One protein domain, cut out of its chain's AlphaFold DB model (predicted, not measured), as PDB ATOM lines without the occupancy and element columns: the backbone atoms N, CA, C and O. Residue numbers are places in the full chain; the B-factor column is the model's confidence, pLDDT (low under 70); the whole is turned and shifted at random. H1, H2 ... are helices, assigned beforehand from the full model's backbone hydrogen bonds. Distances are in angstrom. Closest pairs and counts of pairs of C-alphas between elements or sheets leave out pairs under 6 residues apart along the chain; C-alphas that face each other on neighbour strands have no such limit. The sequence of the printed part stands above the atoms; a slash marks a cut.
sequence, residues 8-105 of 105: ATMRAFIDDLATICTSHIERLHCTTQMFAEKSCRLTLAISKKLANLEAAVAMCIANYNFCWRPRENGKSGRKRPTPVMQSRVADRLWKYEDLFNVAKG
ATOM      1  N   ALA A   8      34.179 -19.620  30.015       56.19
ATOM      2  CA  ALA A   8      33.929 -19.604  28.576       56.19
ATOM      3  C   ALA A   8      33.538 -20.979  27.999       56.19
ATOM      4  O   ALA A   8      32.685 -21.040  27.118       56.19
ATOM      5  N   THR A   9      34.103 -22.085  28.502       55.44
ATOM      6  CA  THR A   9      33.689 -23.437  28.093       55.44
ATOM      7  C   THR A   9      32.348 -23.818  28.709       55.44
ATOM      8  O   THR A   9      31.532 -24.418  28.022       55.44
ATOM      9  N   MET A  10      32.067 -23.417  29.955       51.12
ATOM     10  CA  MET A  10      30.746 -23.610  30.581       51.12
ATOM     11  C   MET A  10      29.627 -22.908  29.795       51.12
ATOM     12  O   MET A  10      28.587 -23.511  29.541       51.12
ATOM     13  N   ARG A  11      29.853 -21.662  29.353       50.28
ATOM     14  CA  ARG A  11      28.884 -20.897  28.544       50.28
ATOM     15  C   ARG A  11      28.662 -21.463  27.138       50.28
ATOM     16  O   ARG A  11      27.625 -21.192  26.553       50.28
ATOM     17  N   ALA A  12      29.598 -22.246  26.600       55.41
ATOM     18  CA  ALA A  12      29.463 -22.841  25.268       55.41
ATOM     19  C   ALA A  12      28.510 -24.054  25.225       55.41
ATOM     20  O   ALA A  12      28.049 -24.419  24.148       55.41
ATOM     21  N   PHE A  13      28.220 -24.681  26.372       53.22
ATOM     22  CA  PHE A  13      27.347 -25.863  26.469       53.22
ATOM     23  C   PHE A  13      25.986 -25.581  27.118       53.22
ATOM     24  O   PHE A  13      25.148 -26.481  27.184       53.22
ATOM     25  N   ILE A  14      25.774 -24.370  27.635       59.22
ATOM     26  CA  ILE A  14      24.580 -24.000  28.394       59.22
ATOM     27  C   ILE A  14      23.919 -22.820  27.687       59.22
ATOM     28  O   ILE A  14      24.403 -21.695  27.786       59.22
ATOM     29  N   ASP A  15      22.810 -23.091  26.996       67.56
ATOM     30  CA  ASP A  15      22.057 -22.083  26.235       67.56
ATOM     31  C   ASP A  15      21.454 -20.990  27.141       67.56
ATOM     32  O   ASP A  15      21.326 -19.840  26.726       67.56
ATOM     33  N   ASP A  16      21.108 -21.329  28.390       72.69
ATOM     34  CA  ASP A  16      20.571 -20.395  29.383       72.69
ATOM     35  C   ASP A  16      21.035 -20.756  30.803       72.69
ATOM     36  O   ASP A  16      20.702 -21.814  31.346       72.69
ATOM     37  N   LEU A  17      21.784 -19.848  31.433       75.62
ATOM     38  CA  LEU A  17      22.290 -19.984  32.803       75.62
ATOM     39  C   LEU A  17      21.163 -20.143  33.839       75.62
ATOM     40  O   LEU A  17      21.378 -20.777  34.871       75.62
ATOM     41  N   ALA A  18      19.961 -19.623  33.565       76.69
ATOM     42  CA  ALA A  18      18.809 -19.744  34.457       76.69
ATOM     43  C   ALA A  18      18.217 -21.165  34.496       76.69
ATOM     44  O   ALA A  18      17.455 -21.497  35.405       76.69
ATOM     45  N   THR A  19      18.578 -22.029  33.542       73.38
ATOM     46  CA  THR A  19      18.114 -23.427  33.503       73.38
ATOM     47  C   THR A  19      18.979 -24.377  34.334       73.38
ATOM     48  O   THR A  19      18.590 -25.528  34.574       73.38
ATOM     49  N   ILE A  20      20.135 -23.907  34.821       77.94
ATOM     50  CA  ILE A  20      21.049 -24.708  35.635       77.94
ATOM     51  C   ILE A  20      20.390 -25.009  36.982       77.94
ATOM     52  O   ILE A  20      20.203 -24.138  37.827       77.94
ATOM     53  N   CYS A  21      20.078 -26.280  37.210       79.38
ATOM     54  CA  CYS A  21      19.619 -26.770  38.504       79.38
ATOM     55  C   CYS A  21      20.101 -28.204  38.748       79.38
ATOM     56  O   CYS A  21      20.311 -28.978  37.806       79.38
ATOM     57  N   THR A  22      20.235 -28.573  40.023       84.50
ATOM     58  CA  THR A  22      20.714 -29.896  40.464       84.50
ATOM     59  C   THR A  22      19.762 -31.035  40.103       84.50
ATOM     60  O   THR A  22      20.192 -32.184  40.008       84.50
ATOM     61  N   SER A  23      18.497 -30.719  39.804       76.25
ATOM     62  CA  SER A  23      17.447 -31.694  39.480       76.25
ATOM     63  C   SER A  23      17.814 -32.657  38.337       76.25
ATOM     64  O   SER A  23      17.379 -33.812  38.328       76.25
ATOM     65  N   HIS A  24      18.658 -32.218  37.396       74.00
ATOM     66  CA  HIS A  24      19.159 -33.044  36.294       74.00
ATOM     67  C   HIS A  24      20.031 -34.203  36.793       74.00
ATOM     68  O   HIS A  24      19.875 -35.340  36.342       74.00
ATOM     69  N   ILE A  25      20.916 -33.921  37.754       80.00
ATOM     70  CA  ILE A  25      21.832 -34.900  38.349       80.00
ATOM     71  C   ILE A  25      21.086 -35.755  39.373       80.00
ATOM     72  O   ILE A  25      21.224 -36.974  39.364       80.00
ATOM     73  N   GLU A  26      20.238 -35.150  40.204       84.12
ATOM     74  CA  GLU A  26      19.471 -35.855  41.243       84.12
ATOM     75  C   GLU A  26      18.579 -36.963  40.661       84.12
ATOM     76  O   GLU A  26      18.468 -38.059  41.220       84.12
ATOM     77  N   ARG A  27      17.996 -36.730  39.480       78.38
ATOM     78  CA  ARG A  27      17.178 -37.733  38.787       78.38
ATOM     79  C   ARG A  27      17.993 -38.936  38.303       78.38
ATOM     80  O   ARG A  27      17.528 -40.079  38.390       78.38
ATOM     81  N   LEU A  28      19.201 -38.691  37.800       82.06
ATOM     82  CA  LEU A  28      20.133 -39.746  37.402       82.06
ATOM     83  C   LEU A  28      20.670 -40.498  38.627       82.06
ATOM     84  O   LEU A  28      20.782 -41.726  38.610       82.06
ATOM     85  N   HIS A  29      20.948 -39.766  39.703       87.69
ATOM     86  CA  HIS A  29      21.462 -40.293  40.960       87.69
ATOM     87  C   HIS A  29      20.502 -41.308  41.577       87.69
ATOM     88  O   HIS A  29      20.910 -42.431  41.866       87.69
ATOM     89  N   CYS A  30      19.213 -40.964  41.683       87.12
ATOM     90  CA  CYS A  30      18.181 -41.880  42.178       87.12
ATOM     91  C   CYS A  30      18.124 -43.180  41.351       87.12
ATOM     92  O   CYS A  30      18.142 -44.281  41.899       87.12
ATOM     93  N   THR A  31      18.155 -43.069  40.020       86.44
ATOM     94  CA  THR A  31      18.147 -44.237  39.118       86.44
ATOM     95  C   THR A  31      19.358 -45.146  39.349       86.44
ATOM     96  O   THR A  31      19.226 -46.370  39.416       86.44
ATOM     97  N   THR A  32      20.535 -44.542  39.506       86.00
ATOM     98  CA  THR A  32      21.802 -45.258  39.699       86.00
ATOM     99  C   THR A  32      21.857 -45.936  41.067       86.00
ATOM    100  O   THR A  32      22.234 -47.104  41.157       86.00
ATOM    101  N   GLN A  33      21.413 -45.255  42.127       87.75
ATOM    102  CA  GLN A  33      21.338 -45.833  43.471       87.75
ATOM    103  C   GLN A  33      20.377 -47.024  43.528       87.75
ATOM    104  O   GLN A  33      20.763 -48.093  43.997       87.75
ATOM    105  N   MET A  34      19.177 -46.903  42.952       87.44
ATOM    106  CA  MET A  34      18.232 -48.026  42.892       87.44
ATOM    107  C   MET A  34      18.780 -49.227  42.107       87.44
ATOM    108  O   MET A  34      18.414 -50.372  42.380       87.44
ATOM    109  N   PHE A  35      19.629 -48.998  41.101       86.75
ATOM    110  CA  PHE A  35      20.302 -50.074  40.374       86.75
ATOM    111  C   PHE A  35      21.393 -50.749  41.224       86.75
ATOM    112  O   PHE A  35      21.484 -51.980  41.251       86.75
ATOM    113  N   ALA A  36      22.177 -49.961  41.965       84.69
ATOM    114  CA  ALA A  36      23.199 -50.471  42.874       84.69
ATOM    115  C   ALA A  36      22.586 -51.334  43.992       84.69
ATOM    116  O   ALA A  36      23.031 -52.459  44.211       84.69
ATOM    117  N   GLU A  37      21.496 -50.881  44.617       86.06
ATOM    118  CA  GLU A  37      20.783 -51.640  45.656       86.06
ATOM    119  C   GLU A  37      20.289 -53.008  45.166       86.06
ATOM    120  O   GLU A  37      20.354 -54.006  45.887       86.06
ATOM    121  N   LYS A  38      19.817 -53.088  43.914       80.75
ATOM    122  CA  LYS A  38      19.400 -54.359  43.301       80.75
ATOM    123  C   LYS A  38      20.580 -55.310  43.107       80.75
ATOM    124  O   LYS A  38      20.402 -56.520  43.246       80.75
ATOM    125  N   SER A  39      21.763 -54.772  42.827       76.31
ATOM    126  CA  SER A  39      22.986 -55.539  42.568       76.31
ATOM    127  C   SER A  39      23.594 -56.148  43.839       76.31
ATOM    128  O   SER A  39      24.280 -57.163  43.754       76.31
ATOM    129  N   CYS A  40      23.279 -55.600  45.018       74.69
ATOM    130  CA  CYS A  40      23.702 -56.138  46.316       74.69
ATOM    131  C   CYS A  40      22.942 -57.406  46.746       74.69
ATOM    132  O   CYS A  40      23.303 -58.047  47.732       74.69
ATOM    133  N   ARG A  41      21.876 -57.794  46.033       80.81
ATOM    134  CA  ARG A  41      21.139 -59.026  46.336       80.81
ATOM    135  C   ARG A  41      21.945 -60.239  45.860       80.81
ATOM    136  O   ARG A  41      22.137 -60.423  44.660       80.81
ATOM    137  N   LEU A  42      22.326 -61.114  46.796       70.25
ATOM    138  CA  LEU A  42      23.067 -62.369  46.549       70.25
ATOM    139  C   LEU A  42      22.398 -63.302  45.519       70.25
ATOM    140  O   LEU A  42      23.053 -64.151  44.917       70.25
ATOM    141  N   THR A  43      21.087 -63.156  45.309       62.66
ATOM    142  CA  THR A  43      20.300 -63.961  44.366       62.66
ATOM    143  C   THR A  43      20.364 -63.464  42.924       62.66
ATOM    144  O   THR A  43      19.963 -64.190  42.015       62.66
ATOM    145  N   LEU A  44      20.866 -62.253  42.676       68.69
ATOM    146  CA  LEU A  44      20.935 -61.712  41.326       68.69
ATOM    147  C   LEU A  44      22.167 -62.285  40.607       68.69
ATOM    148  O   LEU A  44      23.294 -62.143  41.081       68.69
ATOM    149  N   ALA A  45      21.963 -62.922  39.448       61.12
ATOM    150  CA  ALA A  45      23.004 -63.639  38.693       61.12
ATOM    151  C   ALA A  45      24.220 -62.778  38.270       61.12
ATOM    152  O   ALA A  45      25.262 -63.321  37.895       61.12
ATOM    153  N   ILE A  46      24.111 -61.448  38.362       64.12
ATOM    154  CA  ILE A  46      25.187 -60.487  38.075       64.12
ATOM    155  C   ILE A  46      26.198 -60.317  39.221       64.12
ATOM    156  O   ILE A  46      27.303 -59.857  38.967       64.12
ATOM    157  N   SER A  47      25.884 -60.733  40.454       65.94
ATOM    158  CA  SER A  47      26.777 -60.557  41.619       65.94
ATOM    159  C   SER A  47      27.909 -61.592  41.710       65.94
ATOM    160  O   SER A  47      28.885 -61.383  42.424       65.94
ATOM    161  N   LYS A  48      27.812 -62.711  40.975       72.31
ATOM    162  CA  LYS A  48      28.749 -63.847  41.094       72.31
ATOM    163  C   LYS A  48      30.030 -63.706  40.266       72.31
ATOM    164  O   LYS A  48      31.003 -64.402  40.540       72.31
ATOM    165  N   LYS A  49      30.029 -62.868  39.224       84.06
ATOM    166  CA  LYS A  49      31.176 -62.641  38.331       84.06
ATOM    167  C   LYS A  49      31.262 -61.164  37.974       84.06
ATOM    168  O   LYS A  49      30.269 -60.594  37.530       84.06
ATOM    169  N   LEU A  50      32.457 -60.580  38.080       85.50
ATOM    170  CA  LEU A  50      32.687 -59.163  37.775       85.50
ATOM    171  C   LEU A  50      32.300 -58.801  36.331       85.50
ATOM    172  O   LEU A  50      31.636 -57.794  36.119       85.50
ATOM    173  N   ALA A  51      32.611 -59.667  35.362       87.44
ATOM    174  CA  ALA A  51      32.257 -59.456  33.954       87.44
ATOM    175  C   ALA A  51      30.738 -59.321  33.723       87.44
ATOM    176  O   ALA A  51      30.291 -58.542  32.885       87.44
ATOM    177  N   ASN A  52      29.919 -60.041  34.499       85.75
ATOM    178  CA  ASN A  52      28.462 -59.934  34.396       85.75
ATOM    179  C   ASN A  52      27.960 -58.605  34.970       85.75
ATOM    180  O   ASN A  52      27.005 -58.034  34.447       85.75
ATOM    181  N   LEU A  53      28.588 -58.123  36.047       86.69
ATOM    182  CA  LEU A  53      28.270 -56.826  36.637       86.69
ATOM    183  C   LEU A  53      28.620 -55.688  35.675       86.69
ATOM    184  O   LEU A  53      27.796 -54.801  35.468       86.69
ATOM    185  N   GLU A  54      29.797 -55.742  35.053       89.38
ATOM    186  CA  GLU A  54      30.228 -54.775  34.040       89.38
ATOM    187  C   GLU A  54      29.232 -54.709  32.874       89.38
ATOM    188  O   GLU A  54      28.706 -53.636  32.567       89.38
ATOM    189  N   ALA A  55      28.880 -55.864  32.300       89.19
ATOM    190  CA  ALA A  55      27.894 -55.943  31.226       89.19
ATOM    191  C   ALA A  55      26.518 -55.395  31.652       89.19
ATOM    192  O   ALA A  55      25.854 -54.703  30.879       89.19
ATOM    193  N   ALA A  56      26.087 -55.659  32.889       88.62
ATOM    194  CA  ALA A  56      24.813 -55.170  33.410       88.62
ATOM    195  C   ALA A  56      24.797 -53.649  33.626       88.62
ATOM    196  O   ALA A  56      23.797 -52.999  33.310       88.62
ATOM    197  N   VAL A  57      25.892 -53.070  34.132       89.44
ATOM    198  CA  VAL A  57      26.050 -51.614  34.283       89.44
ATOM    199  C   VAL A  57      26.035 -50.942  32.911       89.44
ATOM    200  O   VAL A  57      25.275 -49.993  32.710       89.44
ATOM    201  N   ALA A  58      26.808 -51.467  31.954       90.88
ATOM    202  CA  ALA A  58      26.847 -50.957  30.587       90.88
ATOM    203  C   ALA A  58      25.455 -50.993  29.933       90.88
ATOM    204  O   ALA A  58      24.991 -49.982  29.404       90.88
ATOM    205  N   MET A  59      24.741 -52.119  30.058       89.25
ATOM    206  CA  MET A  59      23.356 -52.270  29.593       89.25
ATOM    207  C   MET A  59      22.401 -51.267  30.245       89.25
ATOM    208  O   MET A  59      21.554 -50.695  29.562       89.25
ATOM    209  N   CYS A  60      22.525 -51.036  31.554       89.31
ATOM    210  CA  CYS A  60      21.678 -50.090  32.274       89.31
ATOM    211  C   CYS A  60      21.867 -48.668  31.728       89.31
ATOM    212  O   CYS A  60      20.903 -48.031  31.300       89.31
ATOM    213  N   ILE A  61      23.118 -48.207  31.648       89.44
ATOM    214  CA  ILE A  61      23.459 -46.875  31.134       89.44
ATOM    215  C   ILE A  61      23.013 -46.727  29.676       89.44
ATOM    216  O   ILE A  61      22.401 -45.720  29.312       89.44
ATOM    217  N   ALA A  62      23.270 -47.731  28.837       92.12
ATOM    218  CA  ALA A  62      22.898 -47.677  27.432       92.12
ATOM    219  C   ALA A  62      21.371 -47.668  27.244       92.12
ATOM    220  O   ALA A  62      20.850 -46.862  26.476       92.12
ATOM    221  N   ASN A  63      20.622 -48.465  28.009       91.38
ATOM    222  CA  ASN A  63      19.162 -48.450  27.956       91.38
ATOM    223  C   ASN A  63      18.574 -47.068  28.297       91.38
ATOM    224  O   ASN A  63      17.699 -46.579  27.580       91.38
ATOM    225  N   TYR A  64      19.066 -46.417  29.358       89.50
ATOM    226  CA  TYR A  64      18.568 -45.100  29.772       89.50
ATOM    227  C   TYR A  64      18.907 -43.976  28.778       89.50
ATOM    228  O   TYR A  64      18.158 -43.004  28.689       89.50
ATOM    229  N   ASN A  65      19.988 -44.126  28.009       89.94
ATOM    230  CA  ASN A  65      20.441 -43.135  27.032       89.94
ATOM    231  C   ASN A  65      19.859 -43.337  25.621       89.94
ATOM    232  O   ASN A  65      19.524 -42.356  24.956       89.94
ATOM    233  N   PHE A  66      19.723 -44.584  25.159       91.62
ATOM    234  CA  PHE A  66      19.338 -44.905  23.776       91.62
ATOM    235  C   PHE A  66      17.860 -45.279  23.613       91.62
ATOM    236  O   PHE A  66      17.234 -44.873  22.632       91.62
ATOM    237  N   CYS A  67      17.293 -46.035  24.557       91.44
ATOM    238  CA  CYS A  67      15.956 -46.629  24.418       91.44
ATOM    239  C   CYS A  67      14.899 -45.901  25.259       91.44
ATOM    240  O   CYS A  67      13.761 -45.693  24.821       91.44
ATOM    241  N   TRP A  68      15.246 -45.518  26.489       89.38
ATOM    242  CA  TRP A  68      14.302 -44.907  27.415       89.38
ATOM    243  C   TRP A  68      13.978 -43.462  27.031       89.38
ATOM    244  O   TRP A  68      14.850 -42.628  26.800       89.38
ATOM    245  N   ARG A  69      12.679 -43.156  27.001       90.00
ATOM    246  CA  ARG A  69      12.146 -41.841  26.645       90.00
ATOM    247  C   ARG A  69      11.459 -41.222  27.863       90.00
ATOM    248  O   ARG A  69      10.378 -41.701  28.233       90.00
ATOM    249  N   PRO A  70      12.019 -40.164  28.472       82.50
ATOM    250  CA  PRO A  70      11.332 -39.458  29.537       82.50
ATOM    251  C   PRO A  70      10.075 -38.766  28.995       82.50
ATOM    252  O   PRO A  70      10.008 -38.342  27.836       82.50
ATOM    253  N   ARG A  71       9.048 -38.658  29.841       83.50
ATOM    254  CA  ARG A  71       7.867 -37.856  29.509       83.50
ATOM    255  C   ARG A  71       8.249 -36.381  29.469       83.50
ATOM    256  O   ARG A  71       9.114 -35.930  30.216       83.50
ATOM    257  N   GLU A  72       7.605 -35.657  28.576       79.81
ATOM    258  CA  GLU A  72       7.660 -34.207  28.539       79.81
ATOM    259  C   GLU A  72       6.998 -33.627  29.791       79.81
ATOM    260  O   GLU A  72       6.030 -34.186  30.314       79.81
ATOM    261  N   ASN A  73       7.547 -32.520  30.291       72.38
ATOM    262  CA  ASN A  73       7.003 -31.830  31.451       72.38
ATOM    263  C   ASN A  73       5.613 -31.280  31.089       72.38
ATOM    264  O   ASN A  73       5.487 -30.484  30.163       72.38
ATOM    265  N   GLY A  74       4.574 -31.714  31.802       74.81
ATOM    266  CA  GLY A  74       3.194 -31.285  31.572       74.81
ATOM    267  C   GLY A  74       2.194 -32.441  31.625       74.81
ATOM    268  O   GLY A  74       2.510 -33.545  32.063       74.81
ATOM    269  N   LYS A  75       0.960 -32.179  31.177       70.75
ATOM    270  CA  LYS A  75      -0.149 -33.157  31.182       70.75
ATOM    271  C   LYS A  75      -0.332 -33.889  29.849       70.75
ATOM    272  O   LYS A  75      -1.135 -34.808  29.760       70.75
ATOM    273  N   SER A  76       0.407 -33.495  28.813       72.50
ATOM    274  CA  SER A  76       0.191 -33.927  27.424       72.50
ATOM    275  C   SER A  76       0.554 -35.392  27.150       72.50
ATOM    276  O   SER A  76       0.274 -35.895  26.066       72.50
ATOM    277  N   GLY A  77       1.212 -36.087  28.088       77.75
ATOM    278  CA  GLY A  77       1.636 -37.484  27.925       77.75
ATOM    279  C   GLY A  77       2.695 -37.708  26.835       77.75
ATOM    280  O   GLY A  77       3.102 -38.851  26.610       77.75
ATOM    281  N   ARG A  78       3.162 -36.636  26.180       83.50
ATOM    282  CA  ARG A  78       4.169 -36.669  25.117       83.50
ATOM    283  C   ARG A  78       5.521 -37.113  25.670       83.50
ATOM    284  O   ARG A  78       5.826 -36.945  26.849       83.50
ATOM    285  N   LYS A  79       6.331 -37.735  24.815       87.50
ATOM    286  CA  LYS A  79       7.645 -38.284  25.171       87.50
ATOM    287  C   LYS A  79       8.742 -37.449  24.525       87.50
ATOM    288  O   LYS A  79       8.760 -37.352  23.296       87.50
ATOM    289  N   ARG A  80       9.682 -36.955  25.329       86.44
ATOM    290  CA  ARG A  80      10.881 -36.250  24.854       86.44
ATOM    291  C   ARG A  80      11.757 -37.175  24.008       86.44
ATOM    292  O   ARG A  80      11.691 -38.386  24.226       86.44
ATOM    293  N   PRO A  81      12.538 -36.649  23.049       88.31
ATOM    294  CA  PRO A  81      13.589 -37.422  22.387       88.31
ATOM    295  C   PRO A  81      14.590 -37.965  23.416       88.31
ATOM    296  O   PRO A  81      14.657 -37.478  24.546       88.31
ATOM    297  N   THR A  82      15.315 -39.023  23.057       90.38
ATOM    298  CA  THR A  82      16.284 -39.641  23.971       90.38
ATOM    299  C   THR A  82      17.515 -38.749  24.149       90.38
ATOM    300  O   THR A  82      17.809 -37.947  23.258       90.38
ATOM    301  N   PRO A  83      18.259 -38.878  25.264       87.25
ATOM    302  CA  PRO A  83      19.473 -38.093  25.497       87.25
ATOM    303  C   PRO A  83      20.469 -38.147  24.331       87.25
ATOM    304  O   PRO A  83      21.001 -37.121  23.931       87.25
ATOM    305  N   VAL A  84      20.646 -39.324  23.724       90.31
ATOM    306  CA  VAL A  84      21.546 -39.540  22.575       90.31
ATOM    307  C   VAL A  84      21.080 -38.791  21.323       90.31
ATOM    308  O   VAL A  84      21.899 -38.284  20.558       90.31
ATOM    309  N   MET A  85      19.764 -38.690  21.116       89.38
ATOM    310  CA  MET A  85      19.211 -37.879  20.029       89.38
ATOM    311  C   MET A  85      19.389 -36.385  20.302       89.38
ATOM    312  O   MET A  85      19.678 -35.618  19.389       89.38
ATOM    313  N   GLN A  86      19.250 -35.961  21.560       86.69
ATOM    314  CA  GLN A  86      19.470 -34.567  21.951       86.69
ATOM    315  C   GLN A  86      20.943 -34.159  21.828       86.69
ATOM    316  O   GLN A  86      21.226 -33.037  21.416       86.69
ATOM    317  N   SER A  87      21.874 -35.073  22.111       85.12
ATOM    318  CA  SER A  87      23.314 -34.856  21.942       85.12
ATOM    319  C   SER A  87      23.818 -35.074  20.511       85.12
ATOM    320  O   SER A  87      25.017 -34.938  20.276       85.12
ATOM    321  N   ARG A  88      22.930 -35.392  19.555       86.75
ATOM    322  CA  ARG A  88      23.259 -35.663  18.139       86.75
ATOM    323  C   ARG A  88      24.250 -36.816  17.936       86.75
ATOM    324  O   ARG A  88      24.983 -36.847  16.955       86.75
ATOM    325  N   VAL A  89      24.273 -37.770  18.865       87.88
ATOM    326  CA  VAL A  89      25.078 -38.996  18.743       87.88
ATOM    327  C   VAL A  89      24.339 -40.054  17.915       87.88
ATOM    328  O   VAL A  89      24.970 -40.891  17.278       87.88
ATOM    329  N   ALA A  90      23.004 -40.015  17.891       89.19
ATOM    330  CA  ALA A  90      22.189 -40.853  17.019       89.19
ATOM    331  C   ALA A  90      20.978 -40.082  16.489       89.19
ATOM    332  O   ALA A  90      20.291 -39.401  17.245       89.19
ATOM    333  N   ASP A  91      20.662 -40.275  15.211       89.19
ATOM    334  CA  ASP A  91      19.564 -39.559  14.544       89.19
ATOM    335  C   ASP A  91      18.208 -40.267  14.666       89.19
ATOM    336  O   ASP A  91      17.161 -39.711  14.334       89.19
ATOM    337  N   ARG A  92      18.207 -41.512  15.156       91.12
ATOM    338  CA  ARG A  92      17.008 -42.347  15.271       91.12
ATOM    339  C   ARG A  92      16.794 -42.864  16.682       91.12
ATOM    340  O   ARG A  92      17.733 -43.055  17.450       91.12
ATOM    341  N   LEU A  93      15.539 -43.189  16.979       90.81
ATOM    342  CA  LEU A  93      15.187 -43.928  18.183       90.81
ATOM    343  C   LEU A  93      15.682 -45.375  18.080       90.81
ATOM    344  O   LEU A  93      15.438 -46.043  17.070       90.81
ATOM    345  N   TRP A  94      16.330 -45.860  19.135       92.62
ATOM    346  CA  TRP A  94      16.759 -47.252  19.223       92.62
ATOM    347  C   TRP A  94      15.656 -48.126  19.810       92.62
ATOM    348  O   TRP A  94      14.948 -47.739  20.745       92.62
ATOM    349  N   LYS A  95      15.523 -49.329  19.253       91.44
ATOM    350  CA  LYS A  95      14.791 -50.433  19.873       91.44
ATOM    351  C   LYS A  95      15.755 -51.265  20.715       91.44
ATOM    352  O   LYS A  95      16.967 -51.218  20.527       91.44
ATOM    353  N   TYR A  96      15.210 -52.094  21.603       90.62
ATOM    354  CA  TYR A  96      16.023 -53.049  22.360       90.62
ATOM    355  C   TYR A  96      16.831 -53.983  21.448       90.62
ATOM    356  O   TYR A  96      17.965 -54.308  21.774       90.62
ATOM    357  N   GLU A  97      16.290 -54.361  20.288       92.69
ATOM    358  CA  GLU A  97      16.993 -55.166  19.279       92.69
ATOM    359  C   GLU A  97      18.285 -54.497  18.796       92.69
ATOM    360  O   GLU A  97      19.326 -55.145  18.752       92.69
ATOM    361  N   ASP A  98      18.240 -53.192  18.509       91.69
ATOM    362  CA  ASP A  98      19.417 -52.425  18.089       91.69
ATOM    363  C   ASP A  98      20.502 -52.461  19.168       91.69
ATOM    364  O   ASP A  98      21.673 -52.698  18.879       91.69
ATOM    365  N   LEU A  99      20.090 -52.290  20.427       90.38
ATOM    366  CA  LEU A  99      20.990 -52.317  21.571       90.38
ATOM    367  C   LEU A  99      21.660 -53.689  21.742       90.38
ATOM    368  O   LEU A  99      22.869 -53.763  21.954       90.38
ATOM    369  N   PHE A 100      20.894 -54.779  21.627       90.75
ATOM    370  CA  PHE A 100      21.433 -56.136  21.737       90.75
ATOM    371  C   PHE A 100      22.348 -56.507  20.572       90.75
ATOM    372  O   PHE A 100      23.342 -57.197  20.791       90.75
ATOM    373  N   ASN A 101      22.030 -56.060  19.358       92.25
ATOM    374  CA  ASN A 101      22.863 -56.318  18.188       92.25
ATOM    375  C   ASN A 101      24.230 -55.643  18.325       92.25
ATOM    376  O   ASN A 101      25.240 -56.269  18.027       92.25
ATOM    377  N   VAL A 102      24.271 -54.413  18.850       88.81
ATOM    378  CA  VAL A 102      25.532 -53.707  19.124       88.81
ATOM    379  C   VAL A 102      26.311 -54.361  20.267       88.81
ATOM    380  O   VAL A 102      27.523 -54.485  20.179       88.81
ATOM    381  N   ALA A 103      25.634 -54.822  21.322       84.75
ATOM    382  CA  ALA A 103      26.295 -55.456  22.467       84.75
ATOM    383  C   ALA A 103      26.873 -56.854  22.172       84.75
ATOM    384  O   ALA A 103      27.722 -57.329  22.921       84.75
ATOM    385  N   LYS A 104      26.375 -57.536  21.134       81.19
ATOM    386  CA  LYS A 104      26.881 -58.841  20.675       81.19
ATOM    387  C   LYS A 104      28.001 -58.735  19.633       81.19
ATOM    388  O   LYS A 104      28.536 -59.780  19.270       81.19
ATOM    389  N   GLY A 105      28.252 -57.526  19.120       55.47
ATOM    390  CA  GLY A 105      29.251 -57.239  18.090       55.47
ATOM    391  C   GLY A 105      30.670 -57.520  18.549       55.47
ATOM    392  O   GLY A 105      30.989 -57.172  19.706       55.47
TER     393      GLY A 105
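This is residues 8 to 105 of the 105 residues of an uncharacterized protein of Symmachiella macrocystis (UniProt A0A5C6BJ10). Two long helices, H2 and H3, run out and back as a loose pair, and H3 is in the middle, with H2 on one side of it and the short helices H4 and H5 packed on its other side near its last turns. Residues 8 to 27, with H1 and the first residues of H2, stick out as a free arm. The printed part has 98 residues with five named helices, in the order H1, H2, H3, H4, H5, and no named strand; its class is all helix. It is loose, with a radius of gyration of the C-alphas of 16.5 A and spans of 46 by 36 by 28 A.

H1 is residues 8 to 13, beginning at C-alpha 8 at (33.929, -19.604, 28.576). H2, residues 23 to 39, is 24.7 A long, and H3, residues 50 to 67, is 24.8 A long, ending at C-alpha 67 at (15.956, -46.629, 24.418). H4 is residues 83 to 86. H5, residues 96 to 103, is 10.6 A long and ends at C-alpha 103 at (26.295, -55.456, 22.467).

H1 touches no helix. H2 and H3 are near each other, with 14 pairs of C-alphas within 10 A, the closest 8.0 A apart. H3 touches H4 with residues 65 to 66 alone; the closest C-alphas, of Asn 65 and Pro 83, are 5.4 A apart. H3 touches H5 with residues 62 to 67 alone; the closest C-alphas, of Cys 67 and Tyr 96, are 6.7 A apart. H3 and H5 run opposite ways at a steep tilt of 46 degrees. H2 is apart from H4 and from H5. Every O i to N i+4 pair is within hydrogen-bond range in H3 and H5, against 12 of 13 in H2 and 1 of 2 in H1; H4 is too short for such a pair.

The C-alphas of Ala 8 and Thr 43, the two farthest apart, are 49.0 A apart. The printed part has no cut. The link from H3 to H4, residues 68 to 82, is long, and its C-alphas lie 7 to 23 A from the mean of the C-alphas. The pLDDT is under 70 in residues 8 to 15, residues 43 to 47 and residue 105.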